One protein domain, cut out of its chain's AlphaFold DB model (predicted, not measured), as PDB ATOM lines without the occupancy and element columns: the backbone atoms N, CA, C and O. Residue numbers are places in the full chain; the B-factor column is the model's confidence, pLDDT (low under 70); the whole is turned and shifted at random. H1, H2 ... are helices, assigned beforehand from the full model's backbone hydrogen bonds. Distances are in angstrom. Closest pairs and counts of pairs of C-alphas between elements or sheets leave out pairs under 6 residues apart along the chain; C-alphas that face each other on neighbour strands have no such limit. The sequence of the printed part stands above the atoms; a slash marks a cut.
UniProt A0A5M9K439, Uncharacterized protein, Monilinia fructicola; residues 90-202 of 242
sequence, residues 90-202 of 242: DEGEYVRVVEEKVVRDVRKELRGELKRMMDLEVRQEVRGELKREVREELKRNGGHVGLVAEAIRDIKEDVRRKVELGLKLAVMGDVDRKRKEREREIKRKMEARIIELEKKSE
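This is residues 90 to 202 of the 242 residues of an uncharacterized protein of Monilinia fructicola (UniProt A0A5M9K439). The longest helix, H2, and the nearly as long H1 are joined at one end by a tight link and fold back on each other, crossing as a narrow, loose X whose far arms, residues 90 to 109 and 176 to 202, stick out. The printed part has 113 residues with two named helices, H1 then H2, no named strand, and is all helix. It is an extended rod, spanning 89 by 32 by 18 A, with a radius of gyration of the C-alphas of 25.2 A.

H2, residues 145 to 202, and H1, residues 90 to 140, are close but not clearly touching; their closest C-alphas, those of Val 145 and Leu 138, are 7.7 A apart. They run opposite ways at a shallow tilt of 33 degrees, only just short of steep. H1 has a kink of 26 degrees near residue 124. Every O i to N i+4 pair is within hydrogen-bond range in H2, and 43 of 47 are in H1.

H2 measures 85.0 A from C-alpha 145 to C-alpha 202 at (63.068, -30.759, -30.888). H1 measures 73.5 A from C-alpha 90 at (72.668, -4.515, -7.982) to C-alpha 140.

The C-alphas farthest apart, of Gly 142 and Glu 202, are 89.2 A apart. The printed part has no cut. The pLDDT is under 70 at residues 90 to 99, 102 and 141 to 145.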
ATOM      1  N   ASP A  90      73.910  -5.012  -7.393       55.56
ATOM      2  CA  ASP A  90      72.668  -4.515  -7.982       55.56
ATOM      3  C   ASP A  90      71.603  -5.588  -8.270       55.56
ATOM      4  O   ASP A  90      70.425  -5.363  -8.003       55.56
ATOM      5  N   GLU A  91      71.935  -6.783  -8.775       52.31
ATOM      6  CA  GLU A  91      70.871  -7.734  -9.176       52.31
ATOM      7  C   GLU A  91      70.224  -8.472  -7.989       52.31
ATOM      8  O   GLU A  91      69.063  -8.891  -8.048       52.31
ATOM      9  N   GLY A  92      70.944  -8.589  -6.869       51.47
ATOM     10  CA  GLY A  92      70.430  -9.199  -5.642       51.47
ATOM     11  C   GLY A  92      69.472  -8.294  -4.860       51.47
ATOM     12  O   GLY A  92      68.605  -8.800  -4.138       51.47
ATOM     13  N   GLU A  93      69.599  -6.973  -4.998       56.25
ATOM     14  CA  GLU A  93      68.766  -6.013  -4.270       56.25
ATOM     15  C   GLU A  93      67.328  -5.995  -4.808       56.25
ATOM     16  O   GLU A  93      66.378  -6.058  -4.023       56.25
ATOM     17  N   TYR A  94      67.139  -6.054  -6.131       52.81
ATOM     18  CA  TYR A  94      65.800  -6.077  -6.737       52.81
ATOM     19  C   TYR A  94      64.955  -7.269  -6.277       52.81
ATOM     20  O   TYR A  94      63.770  -7.100  -5.976       52.81
ATOM     21  N   VAL A  95      65.545  -8.464  -6.163       56.12
ATOM     22  CA  VAL A  95      64.811  -9.658  -5.707       56.12
ATOM     23  C   VAL A  95      64.354  -9.494  -4.255       56.12
ATOM     24  O   VAL A  95      63.190  -9.758  -3.949       56.12
ATOM     25  N   ARG A  96      65.218  -8.970  -3.374       64.94
ATOM     26  CA  ARG A  96      64.875  -8.726  -1.961       64.94
ATOM     27  C   ARG A  96      63.801  -7.651  -1.804       64.94
ATOM     28  O   ARG A  96      62.871  -7.830  -1.021       64.94
ATOM     29  N   VAL A  97      63.892  -6.562  -2.570       67.88
ATOM     30  CA  VAL A  97      62.912  -5.465  -2.528       67.88
ATOM     31  C   VAL A  97      61.535  -5.938  -2.999       67.88
ATOM     32  O   VAL A  97      60.520  -5.588  -2.389       67.88
ATOM     33  N   VAL A  98      61.476  -6.761  -4.053       57.06
ATOM     34  CA  VAL A  98      60.213  -7.332  -4.547       57.06
ATOM     35  C   VAL A  98      59.617  -8.297  -3.524       57.06
ATOM     36  O   VAL A  98      58.427  -8.195  -3.219       57.06
ATOM     37  N   GLU A  99      60.426  -9.182  -2.945       63.66
ATOM     38  CA  GLU A  99      59.967 -10.145  -1.944       63.66
ATOM     39  C   GLU A  99      59.433  -9.446  -0.684       63.66
ATOM     40  O   GLU A  99      58.311  -9.713  -0.243       63.66
ATOM     41  N   GLU A 100      60.169  -8.470  -0.149       73.50
ATOM     42  CA  GLU A 100      59.751  -7.728   1.038       73.50
ATOM     43  C   GLU A 100      58.478  -6.905   0.788       73.50
ATOM     44  O   GLU A 100      57.603  -6.816   1.657       73.50
ATOM     45  N   LYS A 101      58.334  -6.311  -0.402       77.25
ATOM     46  CA  LYS A 101      57.126  -5.566  -0.776       77.25
ATOM     47  C   LYS A 101      55.909  -6.488  -0.871       77.25
ATOM     48  O   LYS A 101      54.884  -6.187  -0.263       77.25
ATOM     49  N   VAL A 102      56.041  -7.638  -1.535       68.94
ATOM     50  CA  VAL A 102      54.955  -8.625  -1.655       68.94
ATOM     51  C   VAL A 102      54.551  -9.164  -0.283       68.94
ATOM     52  O   VAL A 102      53.363  -9.204   0.037       68.94
ATOM     53  N   VAL A 103      55.516  -9.521   0.572       73.50
ATOM     54  CA  VAL A 103      55.232 -10.006   1.932       73.50
ATOM     55  C   VAL A 103      54.509  -8.939   2.754       73.50
ATOM     56  O   VAL A 103      53.540  -9.245   3.454       73.50
ATOM     57  N   ARG A 104      54.943  -7.679   2.669       83.38
ATOM     58  CA  ARG A 104      54.335  -6.557   3.393       83.38
ATOM     59  C   ARG A 104      52.900  -6.290   2.950       83.38
ATOM     60  O   ARG A 104      52.032  -6.137   3.812       83.38
ATOM     61  N   ASP A 105      52.652  -6.264   1.643       78.94
ATOM     62  CA  ASP A 105      51.332  -5.983   1.077       78.94
ATOM     63  C   ASP A 105      50.341  -7.100   1.421       78.94
ATOM     64  O   ASP A 105      49.282  -6.824   1.991       78.94
ATOM     65  N   VAL A 106      50.742  -8.365   1.245       73.25
ATOM     66  CA  VAL A 106      49.938  -9.535   1.639       73.25
ATOM     67  C   VAL A 106      49.619  -9.507   3.134       73.25
ATOM     68  O   VAL A 106      48.486  -9.766   3.545       73.25
ATOM     69  N   ARG A 107      50.594  -9.149   3.980       77.38
ATOM     70  CA  ARG A 107      50.397  -9.071   5.433       77.38
ATOM     71  C   ARG A 107      49.444  -7.941   5.823       77.38
ATOM     72  O   ARG A 107      48.666  -8.111   6.760       77.38
ATOM     73  N   LYS A 108      49.493  -6.797   5.133       86.06
ATOM     74  CA  LYS A 108      48.609  -5.648   5.381       86.06
ATOM     75  C   LYS A 108      47.169  -5.950   4.961       86.06
ATOM     76  O   LYS A 108      46.253  -5.654   5.728       86.06
ATOM     77  N   GLU A 109      46.986  -6.561   3.795       83.62
ATOM     78  CA  GLU A 109      45.674  -6.926   3.258       83.62
ATOM     79  C   GLU A 109      44.986  -7.980   4.133       83.62
ATOM     80  O   GLU A 109      43.898  -7.724   4.654       83.62
ATOM     81  N   LEU A 110      45.684  -9.084   4.444       74.31
ATOM     82  CA  LEU A 110      45.182 -10.128   5.346       74.31
ATOM     83  C   LEU A 110      44.802  -9.572   6.721       74.31
ATOM     84  O   LEU A 110      43.775  -9.943   7.284       74.31
ATOM     85  N   ARG A 111      45.607  -8.660   7.279       81.00
ATOM     86  CA  ARG A 111      45.317  -8.063   8.591       81.00
ATOM     87  C   ARG A 111      44.078  -7.167   8.551       81.00
ATOM     88  O   ARG A 111      43.334  -7.126   9.529       81.00
ATOM     89  N   GLY A 112      43.868  -6.442   7.453       85.19
ATOM     90  CA  GLY A 112      42.700  -5.585   7.263       85.19
ATOM     91  C   GLY A 112      41.413  -6.388   7.103       85.19
ATOM     92  O   GLY A 112      40.419  -6.089   7.761       85.19
ATOM     93  N   GLU A 113      41.447  -7.422   6.268       79.75
ATOM     94  CA  GLU A 113      40.298  -8.285   5.992       79.75
ATOM     95  C   GLU A 113      39.893  -9.093   7.231       79.75
ATOM     96  O   GLU A 113      38.725  -9.084   7.628       79.75
ATOM     97  N   LEU A 114      40.876  -9.670   7.931       73.31
ATOM     98  CA  LEU A 114      40.626 -10.427   9.152       73.31
ATOM     99  C   LEU A 114      40.015  -9.560  10.256       73.31
ATOM    100  O   LEU A 114      39.068  -9.975  10.919       73.31
ATOM    101  N   LYS A 115      40.512  -8.327  10.422       79.69
ATOM    102  CA  LYS A 115      39.954  -7.389  11.401       79.69
ATOM    103  C   LYS A 115      38.479  -7.090  11.118       79.69
ATOM    104  O   LYS A 115      37.696  -7.038  12.059       79.69
ATOM    105  N   ARG A 116      38.094  -6.918   9.847       81.06
ATOM    106  CA  ARG A 116      36.699  -6.632   9.465       81.06
ATOM    107  C   ARG A 116      35.774  -7.820   9.711       81.06
ATOM    108  O   ARG A 116      34.698  -7.605  10.257       81.06
ATOM    109  N   MET A 117      36.186  -9.040   9.348       75.56
ATOM    110  CA  MET A 117      35.390 -10.245   9.631       75.56
ATOM    111  C   MET A 117      35.171 -10.415  11.136       75.56
ATOM    112  O   MET A 117      34.036 -10.556  11.583       75.56
ATOM    113  N   MET A 118      36.243 -10.294  11.925       72.88
ATOM    114  CA  MET A 118      36.162 -10.401  13.381       72.88
ATOM    115  C   MET A 118      35.261  -9.331  14.003       72.88
ATOM    116  O   MET A 118      34.468  -9.637  14.892       72.88
ATOM    117  N   ASP A 119      35.370  -8.079  13.551       77.12
ATOM    118  CA  ASP A 119      34.562  -6.984  14.091       77.12
ATOM    119  C   ASP A 119      33.070  -7.125  13.762       77.12
ATOM    120  O   ASP A 119      32.259  -6.557  14.489       77.12
ATOM    121  N   LEU A 120      32.684  -7.842  12.703       77.81
ATOM    122  CA  LEU A 120      31.281  -8.015  12.313       77.81
ATOM    123  C   LEU A 120      30.632  -9.229  12.983       77.81
ATOM    124  O   LEU A 120      29.616  -9.057  13.659       77.81
ATOM    125  N   GLU A 121      31.222 -10.419  12.855       74.50
ATOM    126  CA  GLU A 121      30.630 -11.655  13.394       74.50
ATOM    127  C   GLU A 121      30.665 -11.670  14.923       74.50
ATOM    128  O   GLU A 121      29.627 -11.745  15.585       74.50
ATOM    129  N   VAL A 122      31.851 -11.482  15.511       74.50
ATOM    130  CA  VAL A 122      32.030 -11.609  16.964       74.50
ATOM    131  C   VAL A 122      31.266 -10.513  17.706       74.50
ATOM    132  O   VAL A 122      30.700 -10.760  18.772       74.50
ATOM    133  N   ARG A 123      31.203  -9.286  17.166       74.94
ATOM    134  CA  ARG A 123      30.454  -8.208  17.833       74.94
ATOM    135  C   ARG A 123      28.952  -8.409  17.796       74.94
ATOM    136  O   ARG A 123      28.312  -7.920  18.722       74.94
ATOM    137  N   GLN A 124      28.374  -8.987  16.748       78.00
ATOM    138  CA  GLN A 124      26.918  -9.118  16.690       78.00
ATOM    139  C   GLN A 124      26.438 -10.309  17.512       78.00
ATOM    140  O   GLN A 124      25.537 -10.149  18.336       78.00
ATOM    141  N   GLU A 125      27.089 -11.458  17.359       76.44
ATOM    142  CA  GLU A 125      26.636 -12.709  17.962       76.44
ATOM    143  C   GLU A 125      26.891 -12.723  19.477       76.44
ATOM    144  O   GLU A 125      25.953 -12.766  20.278       76.44
ATOM    145  N   VAL A 126      28.143 -12.502  19.896       76.88
ATOM    146  CA  VAL A 126      28.523 -12.538  21.321       76.88
ATOM    147  C   VAL A 126      27.847 -11.417  22.108       76.88
ATOM    148  O   VAL A 126      27.428 -11.605  23.249       76.88
ATOM    149  N   ARG A 127      27.703 -10.223  21.517       76.38
ATOM    150  CA  ARG A 127      27.061  -9.097  22.212       76.38
ATOM    151  C   ARG A 127      25.560  -9.311  22.375       76.38
ATOM    152  O   ARG A 127      25.010  -8.825  23.361       76.38
ATOM    153  N   GLY A 128      24.900  -9.971  21.425       79.56
ATOM    154  CA  GLY A 128      23.474 -10.276  21.507       79.56
ATOM    155  C   GLY A 128      23.181 -11.318  22.581       79.56
ATOM    156  O   GLY A 128      22.339 -11.089  23.454       79.56
ATOM    157  N   GLU A 129      23.914 -12.429  22.557       81.75
ATOM    158  CA  GLU A 129      23.705 -13.547  23.480       81.75
ATOM    159  C   GLU A 129      24.092 -13.204  24.913       81.75
ATOM    160  O   GLU A 129      23.242 -13.287  25.801       81.75
ATOM    161  N   LEU A 130      25.303 -12.683  25.129       79.38
ATOM    162  CA  LEU A 130      25.794 -12.361  26.469       79.38
ATOM    163  C   LEU A 130      24.909 -11.311  27.155       79.38
ATOM    164  O   LEU A 130      24.636 -11.377  28.351       79.38
ATOM    165  N   LYS A 131      24.412 -10.328  26.393       81.31
ATOM    166  CA  LYS A 131      23.555  -9.269  26.940       81.31
ATOM    167  C   LYS A 131      22.176  -9.792  27.336       81.31
ATOM    168  O   LYS A 131      21.577  -9.235  28.252       81.31
ATOM    169  N   ARG A 132      21.665 -10.821  26.657       84.50
ATOM    170  CA  ARG A 132      20.400 -11.485  26.996       84.50
ATOM    171  C   ARG A 132      20.569 -12.368  28.230       84.50
ATOM    172  O   ARG A 132      19.795 -12.220  29.169       84.50
ATOM    173  N   GLU A 133      21.623 -13.176  28.263       81.88
ATOM    174  CA  GLU A 133      21.927 -14.085  29.372       81.88
ATOM    175  C   GLU A 133      22.159 -13.330  30.690       81.88
ATOM    176  O   GLU A 133      21.496 -13.605  31.687       81.88
ATOM    177  N   VAL A 134      22.970 -12.263  30.668       77.56
ATOM    178  CA  VAL A 134      23.197 -11.392  31.838       77.56
ATOM    179  C   VAL A 134      21.901 -10.755  32.345       77.56
ATOM    180  O   VAL A 134      21.716 -10.574  33.549       77.56
ATOM    181  N   ARG A 135      20.981 -10.399  31.441       81.06
ATOM    182  CA  ARG A 135      19.704  -9.777  31.819       81.06
ATOM    183  C   ARG A 135      18.772 -10.766  32.513       81.06
ATOM    184  O   ARG A 135      18.018 -10.355  33.393       81.06
ATOM    185  N   GLU A 136      18.806 -12.034  32.114       84.00
ATOM    186  CA  GLU A 136      18.052 -13.099  32.777       84.00
ATOM    187  C   GLU A 136      18.656 -13.473  34.131       84.00
ATOM    188  O   GLU A 136      17.922 -13.579  35.112       84.00
ATOM    189  N   GLU A 137      19.981 -13.588  34.209       75.50
ATOM    190  CA  GLU A 137      20.728 -13.830  35.450       75.50
ATOM    191  C   GLU A 137      20.471 -12.736  36.499       75.50
ATOM    192  O   GLU A 137      20.104 -13.031  37.638       75.50
ATOM    193  N   LEU A 138      20.543 -11.456  36.109       74.69
ATOM    194  CA  LEU A 138      20.238 -10.328  37.001       74.69
ATOM    195  C   LEU A 138      18.788 -10.340  37.503       74.69
ATOM    196  O   LEU A 138      18.532  -9.918  38.630       74.69
ATOM    197  N   LYS A 139      17.841 -10.826  36.688       81.31
ATOM    198  CA  LYS A 139      16.442 -10.996  37.104       81.31
ATOM    199  C   LYS A 139      16.275 -12.108  38.139       81.31
ATOM    200  O   LYS A 139      15.411 -11.974  39.000       81.31
ATOM    201  N   ARG A 140      17.066 -13.186  38.058       78.38
ATOM    202  CA  ARG A 140      17.003 -14.318  39.002       78.38
ATOM    203  C   ARG A 140      17.704 -14.017  40.331       78.38
ATOM    204  O   ARG A 140      17.191 -14.412  41.370       78.38
ATOM    205  N   ASN A 141      18.822 -13.286  40.311       68.88
ATOM    206  CA  ASN A 141      19.742 -13.196  41.458       68.88
ATOM    207  C   ASN A 141      19.596 -11.953  42.361       68.88
ATOM    208  O   ASN A 141      20.431 -11.730  43.234       68.88
ATOM    209  N   GLY A 142      18.542 -11.146  42.196       62.03
ATOM    210  CA  GLY A 142      17.969 -10.338  43.286       62.03
ATOM    211  C   GLY A 142      18.890  -9.406  44.100       62.03
ATOM    212  O   GLY A 142      18.551  -9.113  45.240       62.03
ATOM    213  N   GLY A 143      20.017  -8.914  43.562       62.66
ATOM    214  CA  GLY A 143      20.755  -7.788  44.167       62.66
ATOM    215  C   GLY A 143      22.253  -7.962  44.441       62.66
ATOM    216  O   GLY A 143      22.887  -7.004  44.882       62.66
ATOM    217  N   HIS A 144      22.884  -9.100  44.141       68.31
ATOM    218  CA  HIS A 144      24.353  -9.229  44.220       68.31
ATOM    219  C   HIS A 144      25.062  -8.759  42.940       68.31
ATOM    220  O   HIS A 144      25.722  -9.514  42.231       68.31
ATOM    221  N   VAL A 145      24.940  -7.461  42.654       69.06
ATOM    222  CA  VAL A 145      25.492  -6.819  41.445       69.06
ATOM    223  C   VAL A 145      27.026  -6.918  41.376       69.06
ATOM    224  O   VAL A 145      27.581  -7.038  40.286       69.06
ATOM    225  N   GLY A 146      27.715  -6.920  42.525       76.75
ATOM    226  CA  GLY A 146      29.180  -6.991  42.592       76.75
ATOM    227  C   GLY A 146      29.761  -8.319  42.092       76.75
ATOM    228  O   GLY A 146      30.638  -8.313  41.232       76.75
ATOM    229  N   LEU A 147      29.228  -9.450  42.565       76.06
ATOM    230  CA  LEU A 147      29.692 -10.788  42.163       76.06
ATOM    231  C   LEU A 147      29.374 -11.086  40.695       76.06
ATOM    232  O   LEU A 147      30.189 -11.664  39.982       76.06
ATOM    233  N   VAL A 148      28.214 -10.626  40.217       77.19
ATOM    234  CA  VAL A 148      27.827 -10.759  38.808       77.19
ATOM    235  C   VAL A 148      28.773  -9.961  37.905       77.19
ATOM    236  O   VAL A 148      29.184 -10.457  36.859       77.19
ATOM    237  N   ALA A 149      29.173  -8.749  38.300       79.44
ATOM    238  CA  ALA A 149      30.115  -7.946  37.520       79.44
ATOM    239  C   ALA A 149      31.505  -8.602  37.412       79.44
ATOM    240  O   ALA A 149      32.126  -8.550  36.348       79.44
ATOM    241  N   GLU A 150      31.978  -9.233  38.489       83.94
ATOM    242  CA  GLU A 150      33.233  -9.983  38.494       83.94
ATOM    243  C   GLU A 150      33.157 -11.234  37.610       83.94
ATOM    244  O   GLU A 150      33.975 -11.376  36.702       83.94
ATOM    245  N   ALA A 151      32.111 -12.051  37.764       79.62
ATOM    246  CA  ALA A 151      31.892 -13.226  36.921       79.62
ATOM    247  C   ALA A 151      31.785 -12.862  35.426       79.62
ATOM    248  O   ALA A 151      32.375 -13.526  34.576       79.62
ATOM    249  N   ILE A 152      31.097 -11.763  35.085       81.38
ATOM    250  CA  ILE A 152      31.011 -11.271  33.700       81.38
ATOM    251  C   ILE A 152      32.388 -10.880  33.164       81.38
ATOM    252  O   ILE A 152      32.686 -11.135  31.996       81.38
ATOM    253  N   ARG A 153      33.222 -10.229  33.978       83.12
ATOM    254  CA  ARG A 153      34.571  -9.820  33.571       83.12
ATOM    255  C   ARG A 153      35.442 -11.040  33.274       83.12
ATOM    256  O   ARG A 153      36.119 -11.034  32.247       83.12
ATOM    257  N   ASP A 154      35.360 -12.074  34.104       88.12
ATOM    258  CA  ASP A 154      36.115 -13.314  33.922       88.12
ATOM    259  C   ASP A 154      35.641 -14.077  32.681       88.12
ATOM    260  O   ASP A 154      36.452 -14.399  31.814       88.12
ATOM    261  N   ILE A 155      34.324 -14.256  32.513       84.94
ATOM    262  CA  ILE A 155      33.735 -14.879  31.316       84.94
ATOM    263  C   ILE A 155      34.133 -14.109  30.055       84.94
ATOM    264  O   ILE A 155      34.520 -14.705  29.051       84.94
ATOM    265  N   LYS A 156      34.072 -12.774  30.090       85.00
ATOM    266  CA  LYS A 156      34.442 -11.930  28.949       85.00
ATOM    267  C   LYS A 156      35.908 -12.110  28.567       85.00
ATOM    268  O   LYS A 156      36.217 -12.148  27.376       85.00
ATOM    269  N   GLU A 157      36.803 -12.200  29.545       88.38
ATOM    270  CA  GLU A 157      38.225 -12.421  29.294       88.38
ATOM    271  C   GLU A 157      38.489 -13.830  28.744       88.38
ATOM    272  O   GLU A 157      39.234 -13.981  27.774       88.38
ATOM    273  N   ASP A 158      37.819 -14.848  29.279       87.00
ATOM    274  CA  ASP A 158      37.918 -16.226  28.796       87.00
ATOM    275  C   ASP A 158      37.400 -16.379  27.362       87.00
ATOM    276  O   ASP A 158      38.064 -16.986  26.515       87.00
ATOM    277  N   VAL A 159      36.247 -15.778  27.053       87.38
ATOM    278  CA  VAL A 159      35.697 -15.729  25.693       87.38
ATOM    279  C   VAL A 159      36.661 -14.995  24.768       87.38
ATOM    280  O   VAL A 159      36.959 -15.504  23.690       87.38
ATOM    281  N   ARG A 160      37.225 -13.854  25.192       89.81
ATOM    282  CA  ARG A 160      38.219 -13.113  24.400       89.81
ATOM    283  C   ARG A 160      39.419 -13.992  24.053       89.81
ATOM    284  O   ARG A 160      39.786 -14.063  22.883       89.81
ATOM    285  N   ARG A 161      39.993 -14.698  25.033       89.62
ATOM    286  CA  ARG A 161      41.148 -15.587  24.814       89.62
ATOM    287  C   ARG A 161      40.808 -16.765  23.906       89.62
ATOM    288  O   ARG A 161      41.585 -17.070  23.004       89.62
ATOM    289  N   LYS A 162      39.666 -17.426  24.121       86.81
ATOM    290  CA  LYS A 162      39.227 -18.565  23.297       86.81
ATOM    291  C   LYS A 162      38.970 -18.148  21.852       86.81
ATOM    292  O   LYS A 162      39.438 -18.828  20.943       86.81
ATOM    293  N   VAL A 163      38.290 -17.021  21.645       84.88
ATOM    294  CA  VAL A 163      38.020 -16.465  20.314       84.88
ATOM    295  C   VAL A 163      39.326 -16.076  19.622       84.88
ATOM    296  O   VAL A 163      39.552 -16.477  18.485       84.88
ATOM    297  N   GLU A 164      40.230 -15.377  20.310       85.56
ATOM    298  CA  GLU A 164      41.521 -14.970  19.744       85.56
ATOM    299  C   GLU A 164      42.394 -16.176  19.354       85.56
ATOM    300  O   GLU A 164      42.943 -16.215  18.250       85.56
ATOM    301  N   LEU A 165      42.486 -17.193  20.218       88.69
ATOM    302  CA  LEU A 165      43.231 -18.422  19.931       88.69
ATOM    303  C   LEU A 165      42.593 -19.236  18.801       88.69
ATOM    304  O   LEU A 165      43.304 -19.676  17.897       88.69
ATOM    305  N   GLY A 166      41.271 -19.422  18.837       88.38
ATOM    306  CA  GLY A 166      40.529 -20.160  17.816       88.38
ATOM    307  C   GLY A 166      40.687 -19.528  16.437       88.38
ATOM    308  O   GLY A 166      41.045 -20.213  15.479       88.38
ATOM    309  N   LEU A 167      40.539 -18.205  16.353       81.62
ATOM    310  CA  LEU A 167      40.733 -17.457  15.112       81.62
ATOM    311  C   LEU A 167      42.176 -17.517  14.627       81.62
ATOM    312  O   LEU A 167      42.414 -17.763  13.449       81.62
ATOM    313  N   LYS A 168      43.159 -17.356  15.518       86.81
ATOM    314  CA  LYS A 168      44.573 -17.463  15.142       86.81
ATOM    315  C   LYS A 168      44.891 -18.827  14.526       86.81
ATOM    316  O   LYS A 168      45.610 -18.884  13.530       86.81
ATOM    317  N   LEU A 169      44.356 -19.908  15.094       88.00
ATOM    318  CA  LEU A 169      44.539 -21.264  14.574       88.00
ATOM    319  C   LEU A 169      43.820 -21.476  13.236       88.00
ATOM    320  O   LEU A 169      44.436 -22.002  12.308       88.00
ATOM    321  N   ALA A 170      42.563 -21.041  13.120       86.38
ATOM    322  CA  ALA A 170      41.782 -21.157  11.888       86.38
ATOM    323  C   ALA A 170      42.461 -20.419  10.723       86.38
ATOM    324  O   ALA A 170      42.743 -21.009   9.681       86.38
ATOM    325  N   VAL A 171      42.845 -19.161  10.949       86.50
ATOM    326  CA  VAL A 171      43.517 -18.318   9.952       86.50
ATOM    327  C   VAL A 171      44.860 -18.899   9.542       86.50
ATOM    328  O   VAL A 171      45.180 -18.930   8.357       86.50
ATOM    329  N   MET A 172      45.654 -19.380  10.500       81.00
ATOM    330  CA  MET A 172      46.937 -20.010  10.196       81.00
ATOM    331  C   MET A 172      46.749 -21.261   9.326       81.00
ATOM    332  O   MET A 172      47.494 -21.449   8.366       81.00
ATOM    333  N   GLY A 173      45.719 -22.070   9.597       91.44
ATOM    334  CA  GLY A 173      45.367 -23.229   8.776       91.44
ATOM    335  C   GLY A 173      44.963 -22.864   7.344       91.44
ATOM    336  O   GLY A 173      45.398 -23.522   6.394       91.44
ATOM    337  N   ASP A 174      44.180 -21.801   7.168       87.25
ATOM    338  CA  ASP A 174      43.750 -21.333   5.846       87.25
ATOM    339  C   ASP A 174      44.887 -20.695   5.048       87.25
ATOM    340  O   ASP A 174      45.022 -20.952   3.848       87.25
ATOM    341  N   VAL A 175      45.747 -19.918   5.708       86.25
ATOM    342  CA  VAL A 175      46.953 -19.346   5.095       86.25
ATOM    343  C   VAL A 175      47.889 -20.458   4.622       86.25
ATOM    344  O   VAL A 175      48.327 -20.426   3.472       86.25
ATOM    345  N   ASP A 176      48.139 -21.480   5.444       88.06
ATOM    346  CA  ASP A 176      48.968 -22.627   5.058       88.06
ATOM    347  C   ASP A 176      48.365 -23.415   3.888       88.06
ATOM    348  O   ASP A 176      49.088 -23.876   2.997       88.06
ATOM    349  N   ARG A 177      47.037 -23.567   3.856       92.19
ATOM    350  CA  ARG A 177      46.331 -24.235   2.755       92.19
ATOM    351  C   ARG A 177      46.472 -23.451   1.451       92.19
ATOM    352  O   ARG A 177      46.896 -24.034   0.452       92.19
ATOM    353  N   LYS A 178      46.188 -22.144   1.477       89.88
ATOM    354  CA  LYS A 178      46.332 -21.242   0.322       89.88
ATOM    355  C   LYS A 178      47.783 -21.161  -0.160       89.88
ATOM    356  O   LYS A 178      48.027 -21.166  -1.364       89.88
ATOM    357  N   ARG A 179      48.759 -21.147   0.756       89.88
ATOM    358  CA  ARG A 179      50.191 -21.192   0.418       89.88
ATOM    359  C   ARG A 179      50.529 -22.455  -0.376       89.88
ATOM    360  O   ARG A 179      51.085 -22.349  -1.464       89.88
ATOM    361  N   LYS A 180      50.144 -23.631   0.130       91.56
ATOM    362  CA  LYS A 180      50.378 -24.922  -0.547       91.56
ATOM    363  C   LYS A 180      49.683 -25.010  -1.903       91.56
ATOM    364  O   LYS A 180      50.184 -25.663  -2.811       91.56
ATOM    365  N   GLU A 181      48.509 -24.408  -2.042       95.56
ATOM    366  CA  GLU A 181      47.796 -24.354  -3.316       95.56
ATOM    367  C   GLU A 181      48.554 -23.527  -4.358       95.56
ATOM    368  O   GLU A 181      48.841 -24.043  -5.439       95.56
ATOM    369  N   ARG A 182      48.979 -22.309  -3.999       89.94
ATOM    370  CA  ARG A 182      49.806 -21.459  -4.871       89.94
ATOM    371  C   ARG A 182      51.133 -22.119  -5.234       89.94
ATOM    372  O   ARG A 182      51.545 -22.064  -6.385       89.94
ATOM    373  N   GLU A 183      51.779 -22.788  -4.282       89.06
ATOM    374  CA  GLU A 183      53.028 -23.521  -4.525       89.06
ATOM    375  C   GLU A 183      52.842 -24.621  -5.586       89.06
ATOM    376  O   GLU A 183      53.640 -24.739  -6.517       89.06
ATOM    377  N   ARG A 184      51.742 -25.385  -5.512       95.38
ATOM    378  CA  ARG A 184      51.406 -26.390  -6.537       95.38
ATOM    379  C   ARG A 184      51.084 -25.756  -7.885       95.38
ATOM    380  O   ARG A 184      51.463 -26.311  -8.911       95.38
ATOM    381  N   GLU A 185      50.378 -24.632  -7.897       96.44
ATOM    382  CA  GLU A 185      50.054 -23.915  -9.130       96.44
ATOM    383  C   GLU A 185      51.322 -23.423  -9.840       96.44
ATOM    384  O   GLU A 185      51.505 -23.667 -11.033       96.44
ATOM    385  N   ILE A 186      52.232 -22.797  -9.091       87.94
ATOM    386  CA  ILE A 186      53.530 -22.330  -9.584       87.94
ATOM    387  C   ILE A 186      54.353 -23.505 -10.124       87.94
ATOM    388  O   ILE A 186      54.898 -23.415 -11.224       87.94
ATOM    389  N   LYS A 187      54.391 -24.629  -9.398       92.06
ATOM    390  CA  LYS A 187      55.095 -25.841  -9.835       92.06
ATOM    391  C   LYS A 187      54.565 -26.362 -11.176       92.06
ATOM    392  O   LYS A 187      55.354 -26.582 -12.088       92.06
ATOM    393  N   ARG A 188      53.241 -26.474 -11.331       97.06
ATOM    394  CA  ARG A 188      52.614 -26.900 -12.598       97.06
ATOM    395  C   ARG A 188      52.926 -25.943 -13.748       97.06
ATOM    396  O   ARG A 188      53.199 -26.393 -14.854       97.06
ATOM    397  N   LYS A 189      52.908 -24.628 -13.496       94.50
ATOM    398  CA  LYS A 189      53.273 -23.613 -14.499       94.50
ATOM    399  C   LYS A 189      54.729 -23.753 -14.944       94.50
ATOM    400  O   LYS A 189      55.007 -23.630 -16.131       94.50
ATOM    401  N   MET A 190      55.651 -24.016 -14.017       86.81
ATOM    402  CA  MET A 190      57.055 -24.264 -14.358       86.81
ATOM    403  C   MET A 190      57.232 -25.551 -15.167       86.81
ATOM    404  O   MET A 190      57.882 -25.512 -16.206       86.81
ATOM    405  N   GLU A 191      56.614 -26.656 -14.746       96.44
ATOM    406  CA  GLU A 191      56.660 -27.935 -15.471       96.44
ATOM    407  C   GLU A 191      56.109 -27.798 -16.899       96.44
ATOM    408  O   GLU A 191      56.753 -28.232 -17.851       96.44
ATOM    409  N   ALA A 192      54.976 -27.112 -17.077       97.69
ATOM    410  CA  ALA A 192      54.405 -26.859 -18.399       97.69
ATOM    411  C   ALA A 192      55.345 -26.041 -19.302       97.69
ATOM    412  O   ALA A 192      55.499 -26.359 -20.480       97.69
ATOM    413  N   ARG A 193      56.013 -25.018 -18.751       94.44
ATOM    414  CA  ARG A 193      56.996 -24.215 -19.497       94.44
ATOM    415  C   ARG A 193      58.221 -25.030 -19.907       94.44
ATOM    416  O   ARG A 193      58.744 -24.794 -20.988       94.44
ATOM    417  N   ILE A 194      58.677 -25.962 -19.069       92.50
ATOM    418  CA  ILE A 194      59.795 -26.858 -19.402       92.50
ATOM    419  C   ILE A 194      59.408 -27.749 -20.586       92.50
ATOM    420  O   ILE A 194      60.129 -27.760 -21.577       92.50
ATOM    421  N   ILE A 195      58.235 -28.387 -20.538       98.19
ATOM    422  CA  ILE A 195      57.731 -29.242 -21.628       98.19
ATOM    423  C   ILE A 195      57.584 -28.445 -22.938       98.19
ATOM    424  O   ILE A 195      57.930 -28.929 -24.015       98.19
ATOM    425  N   GLU A 196      57.090 -27.206 -22.867       97.75
ATOM    426  CA  GLU A 196      56.963 -26.337 -24.043       97.75
ATOM    427  C   GLU A 196      58.331 -25.981 -24.655       97.75
ATOM    428  O   GLU A 196      58.475 -25.944 -25.878       97.75
ATOM    429  N   LEU A 197      59.339 -25.728 -23.815       93.75
ATOM    430  CA  LEU A 197      60.708 -25.454 -24.257       93.75
ATOM    431  C   LEU A 197      61.383 -26.696 -24.845       93.75
ATOM    432  O   LEU A 197      62.056 -26.573 -25.867       93.75
ATOM    433  N   GLU A 198      61.165 -27.874 -24.255       95.19
ATOM    434  CA  GLU A 198      61.659 -29.150 -24.783       95.19
ATOM    435  C   GLU A 198      61.102 -29.392 -26.190       95.19
ATOM    436  O   GLU A 198      61.875 -29.529 -27.140       95.19
ATOM    437  N   LYS A 199      59.779 -29.278 -26.371       97.44
ATOM    438  CA  LYS A 199      59.134 -29.419 -27.685       97.44
ATOM    439  C   LYS A 199      59.683 -28.430 -28.726       97.44
ATOM    440  O   LYS A 199      60.001 -28.817 -29.847       97.44
ATOM    441  N   LYS A 200      59.860 -27.157 -28.349       95.81
ATOM    442  CA  LYS A 200      60.443 -26.122 -29.230       95.81
ATOM    443  C   LYS A 200      61.902 -26.391 -29.608       95.81
ATOM    444  O   LYS A 200      62.363 -25.868 -30.621       95.81
ATOM    445  N   SER A 201      62.646 -27.135 -28.791       92.06
ATOM    446  CA  SER A 201      64.037 -27.498 -29.084       92.06
ATOM    447  C   SER A 201      64.150 -28.726 -29.991       92.06
ATOM    448  O   SER A 201      65.080 -28.793 -30.791       92.06
ATOM    449  N   GLU A 202      63.179 -29.645 -29.940       92.25
ATOM    450  CA  GLU A 202      63.068 -30.759 -30.888       92.25
ATOM    451  C   GLU A 202      62.687 -30.285 -32.296       92.25
ATOM    452  O   GLU A 202      63.328 -30.691 -33.261       92.25
TER     453      GLU A 202